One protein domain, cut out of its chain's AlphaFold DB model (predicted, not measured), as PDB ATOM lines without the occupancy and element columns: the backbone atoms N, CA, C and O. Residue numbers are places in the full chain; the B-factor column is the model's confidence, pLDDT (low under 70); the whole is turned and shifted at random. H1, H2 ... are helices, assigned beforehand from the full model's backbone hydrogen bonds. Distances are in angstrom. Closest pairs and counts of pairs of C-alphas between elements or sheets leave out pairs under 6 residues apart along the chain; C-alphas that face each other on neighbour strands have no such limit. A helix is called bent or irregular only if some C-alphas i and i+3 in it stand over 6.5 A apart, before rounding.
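Overview. This is residues 167 to 247 of the 1041 residues of an uncharacterized protein of Valsa malicola (UniProt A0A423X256). Little regular structure: two lobes built mostly of loops, one with H1 and the other with H2, H3 and H4, are joined by a drawn-out strap around residues 208 to 215. The 81 printed residues hold four named helices, H1 to H4 in order, and no named strand; the class is all helix, with 21 residues in named elements. The whole is loose and elongated, with radius of gyration of the C-alphas 15.9 A and spans of 46 by 25 by 19 A.

Arrangement. H4, residues 241 to 246, only just touches H2, residues 218 to 222, with 3 pairs of C-alphas within 8 A; the closest, of Asn 219 and Cys 243, are 7.3 A apart. H3, residues 233 to 237, is apart from H4 and H2. H1, residues 187 to 191, is apart from H2, H3 and H4. Every O i to N i+4 pair is within hydrogen-bond range in H1, H2 and H4; H3 has 0 of 1, and 0 of 2 O i to N i+3 pairs. Residues 197 to 198 pair antiparallel with 201 to 202.

Along the chain. H4 measures 8.5 A, ending at C-alpha 246 (214.316, 226.474, 112.585). H1, from C-alpha 187 (185.253, 229.493, 131.196), and H2 measure 6.2 A each. H3, 9.3 A, is irregular: C-alphas 234 and 237 are 7.5 A apart.

Size, cuts and confidence. The farthest C-alphas, of Asn 172 and Lys 246, are 47.4 A apart. The printed part has no cut; the link H1 to H2 is long, 26 residues. Residues 208 to 215 and 231 to 237 have pLDDT under 70.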
ATOM      1  N   GLY A 167     179.597 220.233 134.678       93.56
ATOM      2  CA  GLY A 167     179.609 221.426 135.525       93.56
ATOM      3  C   GLY A 167     178.666 222.544 135.062       93.56
ATOM      4  O   GLY A 167     178.048 223.166 135.921       93.56
ATOM      5  N   CYS A 168     178.521 222.762 133.747       95.81
ATOM      6  CA  CYS A 168     177.552 223.696 133.153       95.81
ATOM      7  C   CYS A 168     176.144 223.092 133.105       95.81
ATOM      8  O   CYS A 168     175.165 223.774 133.399       95.81
ATOM      9  N   GLN A 169     176.043 221.800 132.776       94.56
ATOM     10  CA  GLN A 169     174.777 221.071 132.690       94.56
ATOM     11  C   GLN A 169     174.037 221.068 134.042       94.56
ATOM     12  O   GLN A 169     172.838 221.330 134.092       94.56
ATOM     13  N   LEU A 170     174.762 220.885 135.154       90.50
ATOM     14  CA  LEU A 170     174.221 220.968 136.521       90.50
ATOM     15  C   LEU A 170     173.783 222.378 136.953       90.50
ATOM     16  O   LEU A 170     173.062 222.504 137.942       90.50
ATOM     17  N   THR A 171     174.218 223.439 136.266       88.69
ATOM     18  CA  THR A 171     173.746 224.818 136.498       88.69
ATOM     19  C   THR A 171     172.858 225.365 135.385       88.69
ATOM     20  O   THR A 171     172.458 226.523 135.461       88.69
ATOM     21  N   ASN A 172     172.492 224.526 134.410       88.31
ATOM     22  CA  ASN A 172     171.688 224.885 133.243       88.31
ATOM     23  C   ASN A 172     172.255 226.091 132.461       88.31
ATOM     24  O   ASN A 172     171.513 226.949 131.983       88.31
ATOM     25  N   ASP A 173     173.586 226.176 132.360       87.06
ATOM     26  CA  ASP A 173     174.252 227.230 131.595       87.06
ATOM     27  C   ASP A 173     174.166 226.933 130.096       87.06
ATOM     28  O   ASP A 173     174.681 225.920 129.625       87.06
ATOM     29  N   ILE A 174     173.555 227.854 129.348       82.44
ATOM     30  CA  ILE A 174     173.261 227.714 127.910       82.44
ATOM     31  C   ILE A 174     174.544 227.596 127.058       82.44
ATOM     32  O   ILE A 174     174.511 227.062 125.954       82.44
ATOM     33  N   TYR A 175     175.688 228.065 127.571       88.06
ATOM     34  CA  TYR A 175     176.968 228.063 126.866       88.06
ATOM     35  C   TYR A 175     178.059 227.333 127.659       88.06
ATOM     36  O   TYR A 175     178.303 227.621 128.835       88.06
ATOM     37  N   CYS A 176     178.748 226.405 126.993       94.75
ATOM     38  CA  CYS A 176     179.864 225.654 127.553       94.75
ATOM     39  C   CYS A 176     180.995 225.514 126.529       94.75
ATOM     40  O   CYS A 176     180.981 224.637 125.675       94.75
ATOM     41  N   ASP A 177     182.018 226.343 126.683       94.44
ATOM     42  CA  ASP A 177     183.243 226.384 125.885       94.44
ATOM     43  C   ASP A 177     184.337 225.441 126.423       94.44
ATOM     44  O   ASP A 177     185.501 225.828 126.528       94.44
ATOM     45  N   ALA A 178     183.955 224.223 126.818       95.44
ATOM     46  CA  ALA A 178     184.892 223.168 127.209       95.44
ATOM     47  C   ALA A 178     185.465 222.483 125.964       95.44
ATOM     48  O   ALA A 178     184.731 222.226 125.014       95.44
ATOM     49  N   ASP A 179     186.749 222.144 126.010       93.56
ATOM     50  CA  ASP A 179     187.451 221.434 124.947       93.56
ATOM     51  C   ASP A 179     187.936 220.067 125.477       93.56
ATOM     52  O   ASP A 179     188.923 220.007 126.222       93.56
ATOM     53  N   PRO A 180     187.222 218.966 125.174       91.00
ATOM     54  CA  PRO A 180     187.579 217.631 125.647       91.00
ATOM     55  C   PRO A 180     188.746 216.995 124.872       91.00
ATOM     56  O   PRO A 180     189.292 215.997 125.349       91.00
ATOM     57  N   GLU A 181     189.136 217.549 123.718       85.62
ATOM     58  CA  GLU A 181     190.257 217.058 122.906       85.62
ATOM     59  C   GLU A 181     191.581 217.662 123.388       85.62
ATOM     60  O   GLU A 181     192.533 216.928 123.652       85.62
ATOM     61  N   LEU A 182     191.613 218.980 123.617       84.38
ATOM     62  CA  LEU A 182     192.755 219.684 124.214       84.38
ATOM     63  C   LEU A 182     192.842 219.522 125.741       84.38
ATOM     64  O   LEU A 182     193.832 219.921 126.353       84.38
ATOM     65  N   GLY A 183     191.810 218.965 126.382       93.38
ATOM     66  CA  GLY A 183     191.779 218.759 127.831       93.38
ATOM     67  C   GLY A 183     191.499 220.030 128.645       93.38
ATOM     68  O   GLY A 183     191.865 220.082 129.820       93.38
ATOM     69  N   ILE A 184     190.875 221.058 128.056       95.00
ATOM     70  CA  ILE A 184     190.732 222.409 128.635       95.00
ATOM     71  C   ILE A 184     189.291 222.669 129.095       95.00
ATOM     72  O   ILE A 184     188.339 222.632 128.318       95.00
ATOM     73  N   GLY A 185     189.120 223.002 130.373       96.88
ATOM     74  CA  GLY A 185     187.824 223.277 130.987       96.88
ATOM     75  C   GLY A 185     187.178 224.593 130.543       96.88
ATOM     76  O   GLY A 185     187.861 225.573 130.240       96.88
ATOM     77  N   CYS A 186     185.843 224.632 130.552       96.88
ATOM     78  CA  CYS A 186     185.071 225.810 130.152       96.88
ATOM     79  C   CYS A 186     185.283 227.022 131.075       96.88
ATOM     80  O   CYS A 186     185.531 226.909 132.284       96.88
ATOM     81  N   SER A 187     185.091 228.211 130.508       95.00
ATOM     82  CA  SER A 187     185.253 229.493 131.196       95.00
ATOM     83  C   SER A 187     184.277 229.644 132.372       95.00
ATOM     84  O   SER A 187     184.650 230.175 133.420       95.00
ATOM     85  N   GLN A 188     183.050 229.123 132.238       95.25
ATOM     86  CA  GLN A 188     182.009 229.169 133.276       95.25
ATOM     87  C   GLN A 188     182.376 228.352 134.525       95.25
ATOM     88  O   GLN A 188     182.250 228.851 135.647       95.25
ATOM     89  N   CYS A 189     182.887 227.125 134.355       96.50
ATOM     90  CA  CYS A 189     183.344 226.301 135.478       96.50
ATOM     91  C   CYS A 189     184.457 227.006 136.260       96.50
ATOM     92  O   CYS A 189     184.362 227.122 137.485       96.50
ATOM     93  N   ARG A 190     185.444 227.584 135.561       94.12
ATOM     94  CA  ARG A 190     186.540 228.314 136.209       94.12
ATOM     95  C   ARG A 190     186.071 229.570 136.942       94.12
ATOM     96  O   ARG A 190     186.475 229.781 138.085       94.12
ATOM     97  N   GLN A 191     185.211 230.397 136.335       92.19
ATOM     98  CA  GLN A 191     184.645 231.581 137.009       92.19
ATOM     99  C   GLN A 191     183.943 231.201 138.323       92.19
ATOM    100  O   GLN A 191     184.078 231.897 139.330       92.19
ATOM    101  N   ARG A 192     183.262 230.049 138.339       93.19
ATOM    102  CA  ARG A 192     182.557 229.502 139.510       93.19
ATOM    103  C   ARG A 192     183.442 228.650 140.430       93.19
ATOM    104  O   ARG A 192     182.933 228.125 141.418       93.19
ATOM    105  N   LYS A 193     184.742 228.522 140.129       93.56
ATOM    106  CA  LYS A 193     185.735 227.686 140.837       93.56
ATOM    107  C   LYS A 193     185.278 226.230 141.006       93.56
ATOM    108  O   LYS A 193     185.400 225.640 142.078       93.56
ATOM    109  N   ARG A 194     184.714 225.662 139.937       93.44
ATOM    110  CA  ARG A 194     184.265 224.268 139.838       93.44
ATOM    111  C   ARG A 194     185.133 223.520 138.835       93.44
ATOM    112  O   ARG A 194     185.514 224.081 137.817       93.44
ATOM    113  N   ARG A 195     185.369 222.233 139.094       95.12
ATOM    114  CA  ARG A 195     186.041 221.342 138.143       95.12
ATOM    115  C   ARG A 195     185.170 221.144 136.905       95.12
ATOM    116  O   ARG A 195     184.008 220.762 137.033       95.12
ATOM    117  N   CYS A 196     185.740 221.375 135.727       97.44
ATOM    118  CA  CYS A 196     185.099 221.042 134.462       97.44
ATOM    119  C   CYS A 196     185.278 219.544 134.161       97.44
ATOM    120  O   CYS A 196     186.362 218.995 134.367       97.44
ATOM    121  N   VAL A 197     184.214 218.879 133.705       97.19
ATOM    122  CA  VAL A 197     184.212 217.447 133.362       97.19
ATOM    123  C   VAL A 197     183.392 217.243 132.090       97.19
ATOM    124  O   VAL A 197     182.219 217.613 132.069       97.19
ATOM    125  N   CYS A 198     183.993 216.640 131.065       96.31
ATOM    126  CA  CYS A 198     183.320 216.189 129.842       96.31
ATOM    127  C   CYS A 198     183.581 214.692 129.669       96.31
ATOM    128  O   CYS A 198     184.706 214.248 129.884       96.31
ATOM    129  N   ASP A 199     182.553 213.914 129.327       93.19
ATOM    130  CA  ASP A 199     182.664 212.478 129.011       93.19
ATOM    131  C   ASP A 199     183.458 211.659 130.054       93.19
ATOM    132  O   ASP A 199     184.260 210.778 129.743       93.19
ATOM    133  N   GLY A 200     183.267 212.000 131.336       91.00
ATOM    134  CA  GLY A 200     183.956 211.399 132.483       91.00
ATOM    135  C   GLY A 200     185.398 211.875 132.720       91.00
ATOM    136  O   GLY A 200     185.959 211.592 133.778       91.00
ATOM    137  N   ARG A 201     185.999 212.634 131.796       95.06
ATOM    138  CA  ARG A 201     187.347 213.210 131.926       95.06
ATOM    139  C   ARG A 201     187.289 214.558 132.643       95.06
ATOM    140  O   ARG A 201     186.577 215.463 132.211       95.06
ATOM    141  N   GLN A 202     188.060 214.715 133.721       96.25
ATOM    142  CA  GLN A 202     188.275 216.032 134.329       96.25
ATOM    143  C   GLN A 202     189.230 216.845 133.447       96.25
ATOM    144  O   GLN A 202     190.323 216.378 133.134       96.25
ATOM    145  N   LEU A 203     188.824 218.058 133.081       96.19
ATOM    146  CA  LEU A 203     189.605 218.971 132.247       96.19
ATOM    147  C   LEU A 203     190.406 219.962 133.117       96.19
ATOM    148  O   LEU A 203     190.033 220.247 134.258       96.19
ATOM    149  N   VAL A 204     191.510 220.482 132.579       94.00
ATOM    150  CA  VAL A 204     192.401 221.460 133.225       94.00
ATOM    151  C   VAL A 204     191.762 222.853 133.207       94.00
ATOM    152  O   VAL A 204     191.209 223.270 132.191       94.00
ATOM    153  N   ASP A 205     191.838 223.603 134.310       87.81
ATOM    154  CA  ASP A 205     191.262 224.953 134.389       87.81
ATOM    155  C   ASP A 205     191.920 225.912 133.375       87.81
ATOM    156  O   ASP A 205     193.116 226.193 133.446       87.81
ATOM    157  N   ARG A 206     191.124 226.473 132.451       86.06
ATOM    158  CA  ARG A 206     191.592 227.422 131.423       86.06
ATOM    159  C   ARG A 206     192.310 228.636 132.051       86.06
ATOM    160  O   ARG A 206     191.715 229.282 132.914       86.06
ATOM    161  N   PRO A 207     193.521 229.035 131.617       75.12
ATOM    162  CA  PRO A 207     194.296 230.105 132.263       75.12
ATOM    163  C   PRO A 207     193.583 231.474 132.317       75.12
ATOM    164  O   PRO A 207     192.714 231.791 131.501       75.12
ATOM    165  N   SER A 208     193.915 232.289 133.328       62.72
ATOM    166  CA  SER A 208     193.219 233.558 133.612       62.72
ATOM    167  C   SER A 208     193.724 234.728 132.752       62.72
ATOM    168  O   SER A 208     194.928 234.979 132.765       62.72
ATOM    169  N   PRO A 209     192.839 235.511 132.098       48.81
ATOM    170  CA  PRO A 209     193.244 236.631 131.242       48.81
ATOM    171  C   PRO A 209     193.830 237.821 132.021       48.81
ATOM    172  O   PRO A 209     194.536 238.641 131.451       48.81
ATOM    173  N   GLU A 210     193.576 237.922 133.331       40.22
ATOM    174  CA  GLU A 210     194.084 239.020 134.171       40.22
ATOM    175  C   GLU A 210     195.561 238.855 134.575       40.22
ATOM    176  O   GLU A 210     196.150 239.762 135.165       40.22
ATOM    177  N   ARG A 211     196.189 237.709 134.271       41.34
ATOM    178  CA  ARG A 211     197.634 237.510 134.451       41.34
ATOM    179  C   ARG A 211     198.318 237.432 133.092       41.34
ATOM    180  O   ARG A 211     198.332 236.380 132.464       41.34
ATOM    181  N   ASN A 212     198.954 238.537 132.700       40.91
ATOM    182  CA  ASN A 212     199.850 238.619 131.542       40.91
ATOM    183  C   ASN A 212     201.137 237.796 131.756       40.91
ATOM    184  O   ASN A 212     202.230 238.346 131.911       40.91
ATOM    185  N   PHE A 213     201.020 236.468 131.759       44.03
ATOM    186  CA  PHE A 213     202.162 235.573 131.629       44.03
ATOM    187  C   PHE A 213     202.664 235.615 130.183       44.03
ATOM    188  O   PHE A 213     202.016 235.111 129.267       44.03
ATOM    189  N   ARG A 214     203.833 236.231 129.976       52.59
ATOM    190  CA  ARG A 214     204.548 236.230 128.692       52.59
ATOM    191  C   ARG A 214     205.180 234.858 128.449       52.59
ATOM    192  O   ARG A 214     206.383 234.684 128.621       52.59
ATOM    193  N   LEU A 215     204.352 233.883 128.089       62.06
ATOM    194  CA  LEU A 215     204.799 232.539 127.738       62.06
ATOM    195  C   LEU A 215     205.576 232.584 126.413       62.06
ATOM    196  O   LEU A 215     205.001 232.705 125.328       62.06
ATOM    197  N   LYS A 216     206.905 232.472 126.501       79.81
ATOM    198  CA  LYS A 216     207.704 231.953 125.384       79.81
ATOM    199  C   LYS A 216     207.381 230.456 125.249       79.81
ATOM    200  O   LYS A 216     207.107 229.798 126.250       79.81
ATOM    201  N   CYS A 217     207.393 229.908 124.033       89.62
ATOM    202  CA  CYS A 217     207.393 228.452 123.874       89.62
ATOM    203  C   CYS A 217     208.688 227.884 124.476       89.62
ATOM    204  O   CYS A 217     209.686 228.605 124.577       89.62
ATOM    205  N   GLN A 218     208.696 226.604 124.849       89.88
ATOM    206  CA  GLN A 218     209.828 226.016 125.574       89.88
ATOM    207  C   GLN A 218     211.159 226.179 124.813       89.88
ATOM    208  O   GLN A 218     212.165 226.559 125.410       89.88
ATOM    209  N   ASN A 219     211.153 226.013 123.487       90.06
ATOM    210  CA  ASN A 219     212.352 226.174 122.659       90.06
ATOM    211  C   ASN A 219     212.856 227.629 122.583       90.06
ATOM    212  O   ASN A 219     214.052 227.850 122.743       90.06
ATOM    213  N   CYS A 220     211.979 228.632 122.442       92.12
ATOM    214  CA  CYS A 220     212.390 230.047 122.484       92.12
ATOM    215  C   CYS A 220     212.731 230.538 123.905       92.12
ATOM    216  O   CYS A 220     213.429 231.534 124.070       92.12
ATOM    217  N   GLN A 221     212.249 229.860 124.951       88.69
ATOM    218  CA  GLN A 221     212.695 230.110 126.322       88.69
ATOM    219  C   GLN A 221     214.120 229.583 126.539       88.69
ATOM    220  O   GLN A 221     214.945 230.295 127.104       88.69
ATOM    221  N   VAL A 222     214.419 228.373 126.051       86.94
ATOM    222  CA  VAL A 222     215.750 227.746 126.143       86.94
ATOM    223  C   VAL A 222     216.779 228.436 125.238       86.94
ATOM    224  O   VAL A 222     217.921 228.604 125.656       86.94
ATOM    225  N   SER A 223     216.398 228.903 124.042       87.88
ATOM    226  CA  SER A 223     217.289 229.698 123.177       87.88
ATOM    227  C   SER A 223     217.430 231.166 123.608       87.88
ATOM    228  O   SER A 223     218.284 231.878 123.089       87.88
ATOM    229  N   GLY A 224     216.578 231.639 124.527       87.19
ATOM    230  CA  GLY A 224     216.497 233.034 124.974       87.19
ATOM    231  C   GLY A 224     215.791 233.994 124.002       87.19
ATOM    232  O   GLY A 224     215.407 235.095 124.404       87.19
ATOM    233  N   GLU A 225     215.570 233.585 122.752       85.88
ATOM    234  CA  GLU A 225     215.056 234.410 121.649       85.88
ATOM    235  C   GLU A 225     213.598 234.847 121.836       85.88
ATOM    236  O   GLU A 225     212.819 234.243 122.578       85.88
ATOM    237  N   ASP A 226     213.182 235.914 121.156       85.44
ATOM    238  CA  ASP A 226     211.822 236.434 121.294       85.44
ATOM    239  C   ASP A 226     210.784 235.596 120.538       85.44
ATOM    240  O   ASP A 226     210.600 235.684 119.327       85.44
ATOM    241  N   CYS A 227     210.076 234.770 121.311       87.31
ATOM    242  CA  CYS A 227     208.938 233.984 120.859       87.31
ATOM    243  C   CYS A 227     207.804 234.888 120.355       87.31
ATOM    244  O   CYS A 227     207.279 235.703 121.116       87.31
ATOM    245  N   GLN A 228     207.332 234.673 119.126       80.25
ATOM    246  CA  GLN A 228     206.221 235.449 118.557       80.25
ATOM    247  C   GLN A 228     204.896 235.329 119.341       80.25
ATOM    248  O   GLN A 228     204.078 236.245 119.281       80.25
ATOM    249  N   TRP A 229     204.695 234.279 120.154       82.31
ATOM    250  CA  TRP A 229     203.555 234.200 121.087       82.31
ATOM    251  C   TRP A 229     203.531 235.353 122.108       82.31
ATOM    252  O   TRP A 229     202.462 235.754 122.559       82.31
ATOM    253  N   CYS A 230     204.689 235.942 122.436       71.31
ATOM    254  CA  CYS A 230     204.771 237.129 123.291       71.31
ATOM    255  C   CYS A 230     204.322 238.425 122.587       71.31
ATOM    256  O   CYS A 230     204.065 239.412 123.275       71.31
ATOM    257  N   ALA A 231     204.234 238.435 121.252       54.94
ATOM    258  CA  ALA A 231     203.749 239.568 120.460       54.94
ATOM    259  C   ALA A 231     202.257 239.440 120.094       54.94
ATOM    260  O   ALA A 231     201.557 240.448 120.036       54.94
ATOM    261  N   ALA A 232     201.760 238.214 119.887       60.91
ATOM    262  CA  ALA A 232     200.369 237.939 119.520       60.91
ATOM    263  C   ALA A 232     199.789 236.754 120.328       60.91
ATOM    264  O   ALA A 232     199.899 235.605 119.893       60.91
ATOM    265  N   PRO A 233     199.121 237.001 121.476       52.41
ATOM    266  CA  PRO A 233     198.563 235.940 122.326       52.41
ATOM    267  C   PRO A 233     197.497 235.062 121.650       52.41
ATOM    268  O   PRO A 233     197.286 233.926 122.062       52.41
ATOM    269  N   MET A 234     196.846 235.560 120.593       50.00
ATOM    270  CA  MET A 234     195.874 234.796 119.796       50.00
ATOM    271  C   MET A 234     196.524 233.637 119.017       50.00
ATOM    272  O   MET A 234     195.832 232.709 118.607       50.00
ATOM    273  N   ASN A 235     197.852 233.650 118.850       57.03
ATOM    274  CA  ASN A 235     198.581 232.672 118.039       57.03
ATOM    275  C   ASN A 235     199.074 231.449 118.840       57.03
ATOM    276  O   ASN A 235     199.891 230.686 118.332       57.03
ATOM    277  N   LEU A 236     198.565 231.228 120.061       61.31
ATOM    278  CA  LEU A 236     198.845 230.030 120.876       61.31
ATOM    279  C   LEU A 236     198.457 228.702 120.189       61.31
ATOM    280  O   LEU A 236     198.932 227.648 120.593       61.31
ATOM    281  N   HIS A 237     197.621 228.757 119.149       60.06
ATOM    282  CA  HIS A 237     197.208 227.606 118.338       60.06
ATOM    283  C   HIS A 237     198.169 227.278 117.176       60.06
ATOM    284  O   HIS A 237     197.940 226.313 116.454       60.06
ATOM    285  N   TYR A 238     199.238 228.061 116.982       73.44
ATOM    286  CA  TYR A 238     200.201 227.900 115.889       73.44
ATOM    287  C   TYR A 238     201.631 227.823 116.424       73.44
ATOM    288  O   TYR A 238     201.973 228.505 117.390       73.44
ATOM    289  N   ALA A 239     202.506 227.063 115.765       81.81
ATOM    290  CA  ALA A 239     203.936 227.105 116.062       81.81
ATOM    291  C   ALA A 239     204.491 228.526 115.841       81.81
ATOM    292  O   ALA A 239     204.223 229.157 114.819       81.81
ATOM    293  N   CYS A 240     205.263 229.054 116.796       92.12
ATOM    294  CA  CYS A 240     205.807 230.408 116.677       92.12
ATOM    295  C   CYS A 240     206.859 230.486 115.550       92.12
ATOM    296  O   CYS A 240     207.619 229.536 115.345       92.12
ATOM    297  N   GLY A 241     206.947 231.624 114.851       83.56
ATOM    298  CA  GLY A 241     207.765 231.756 113.638       83.56
ATOM    299  C   GLY A 241     209.236 231.363 113.797       83.56
ATOM    300  O   GLY A 241     209.776 230.730 112.898       83.56
ATOM    301  N   ASN A 242     209.866 231.624 114.947       89.12
ATOM    302  CA  ASN A 242     211.253 231.205 115.201       89.12
ATOM    303  C   ASN A 242     211.414 229.675 115.275       89.12
ATOM    304  O   ASN A 242     212.459 229.159 114.893       89.12
ATOM    305  N   CYS A 243     210.404 228.943 115.755       92.81
ATOM    306  CA  CYS A 243     210.418 227.476 115.752       92.81
ATOM    307  C   CYS A 243     210.183 226.934 114.333       92.81
ATOM    308  O   CYS A 243     210.928 226.068 113.881       92.81
ATOM    309  N   VAL A 244     209.233 227.526 113.596       89.75
ATOM    310  CA  VAL A 244     208.949 227.183 112.189       89.75
ATOM    311  C   VAL A 244     210.174 227.415 111.297       89.75
ATOM    312  O   VAL A 244     210.583 226.512 110.575       89.75
ATOM    313  N   GLN A 245     210.822 228.582 111.393       84.62
ATOM    314  CA  GLN A 245     212.040 228.916 110.636       84.62
ATOM    315  C   GLN A 245     213.231 228.000 110.955       84.62
ATOM    316  O   GLN A 245     214.121 227.851 110.123       84.62
ATOM    317  N   LYS A 246     213.259 227.397 112.149       87.12
ATOM    318  CA  LYS A 246     214.316 226.474 112.585       87.12
ATOM    319  C   LYS A 246     213.979 224.998 112.362       87.12
ATOM    320  O   LYS A 246     214.834 224.159 112.626       87.12
ATOM    321  N   GLY A 247     212.767 224.675 111.905       91.75
ATOM    322  CA  GLY A 247     212.313 223.290 111.755       91.75
ATOM    323  C   GLY A 247     212.259 222.518 113.078       91.75
ATOM    324  O   GLY A 247     212.537 221.323 113.088       91.75
TER     325      GLY A 247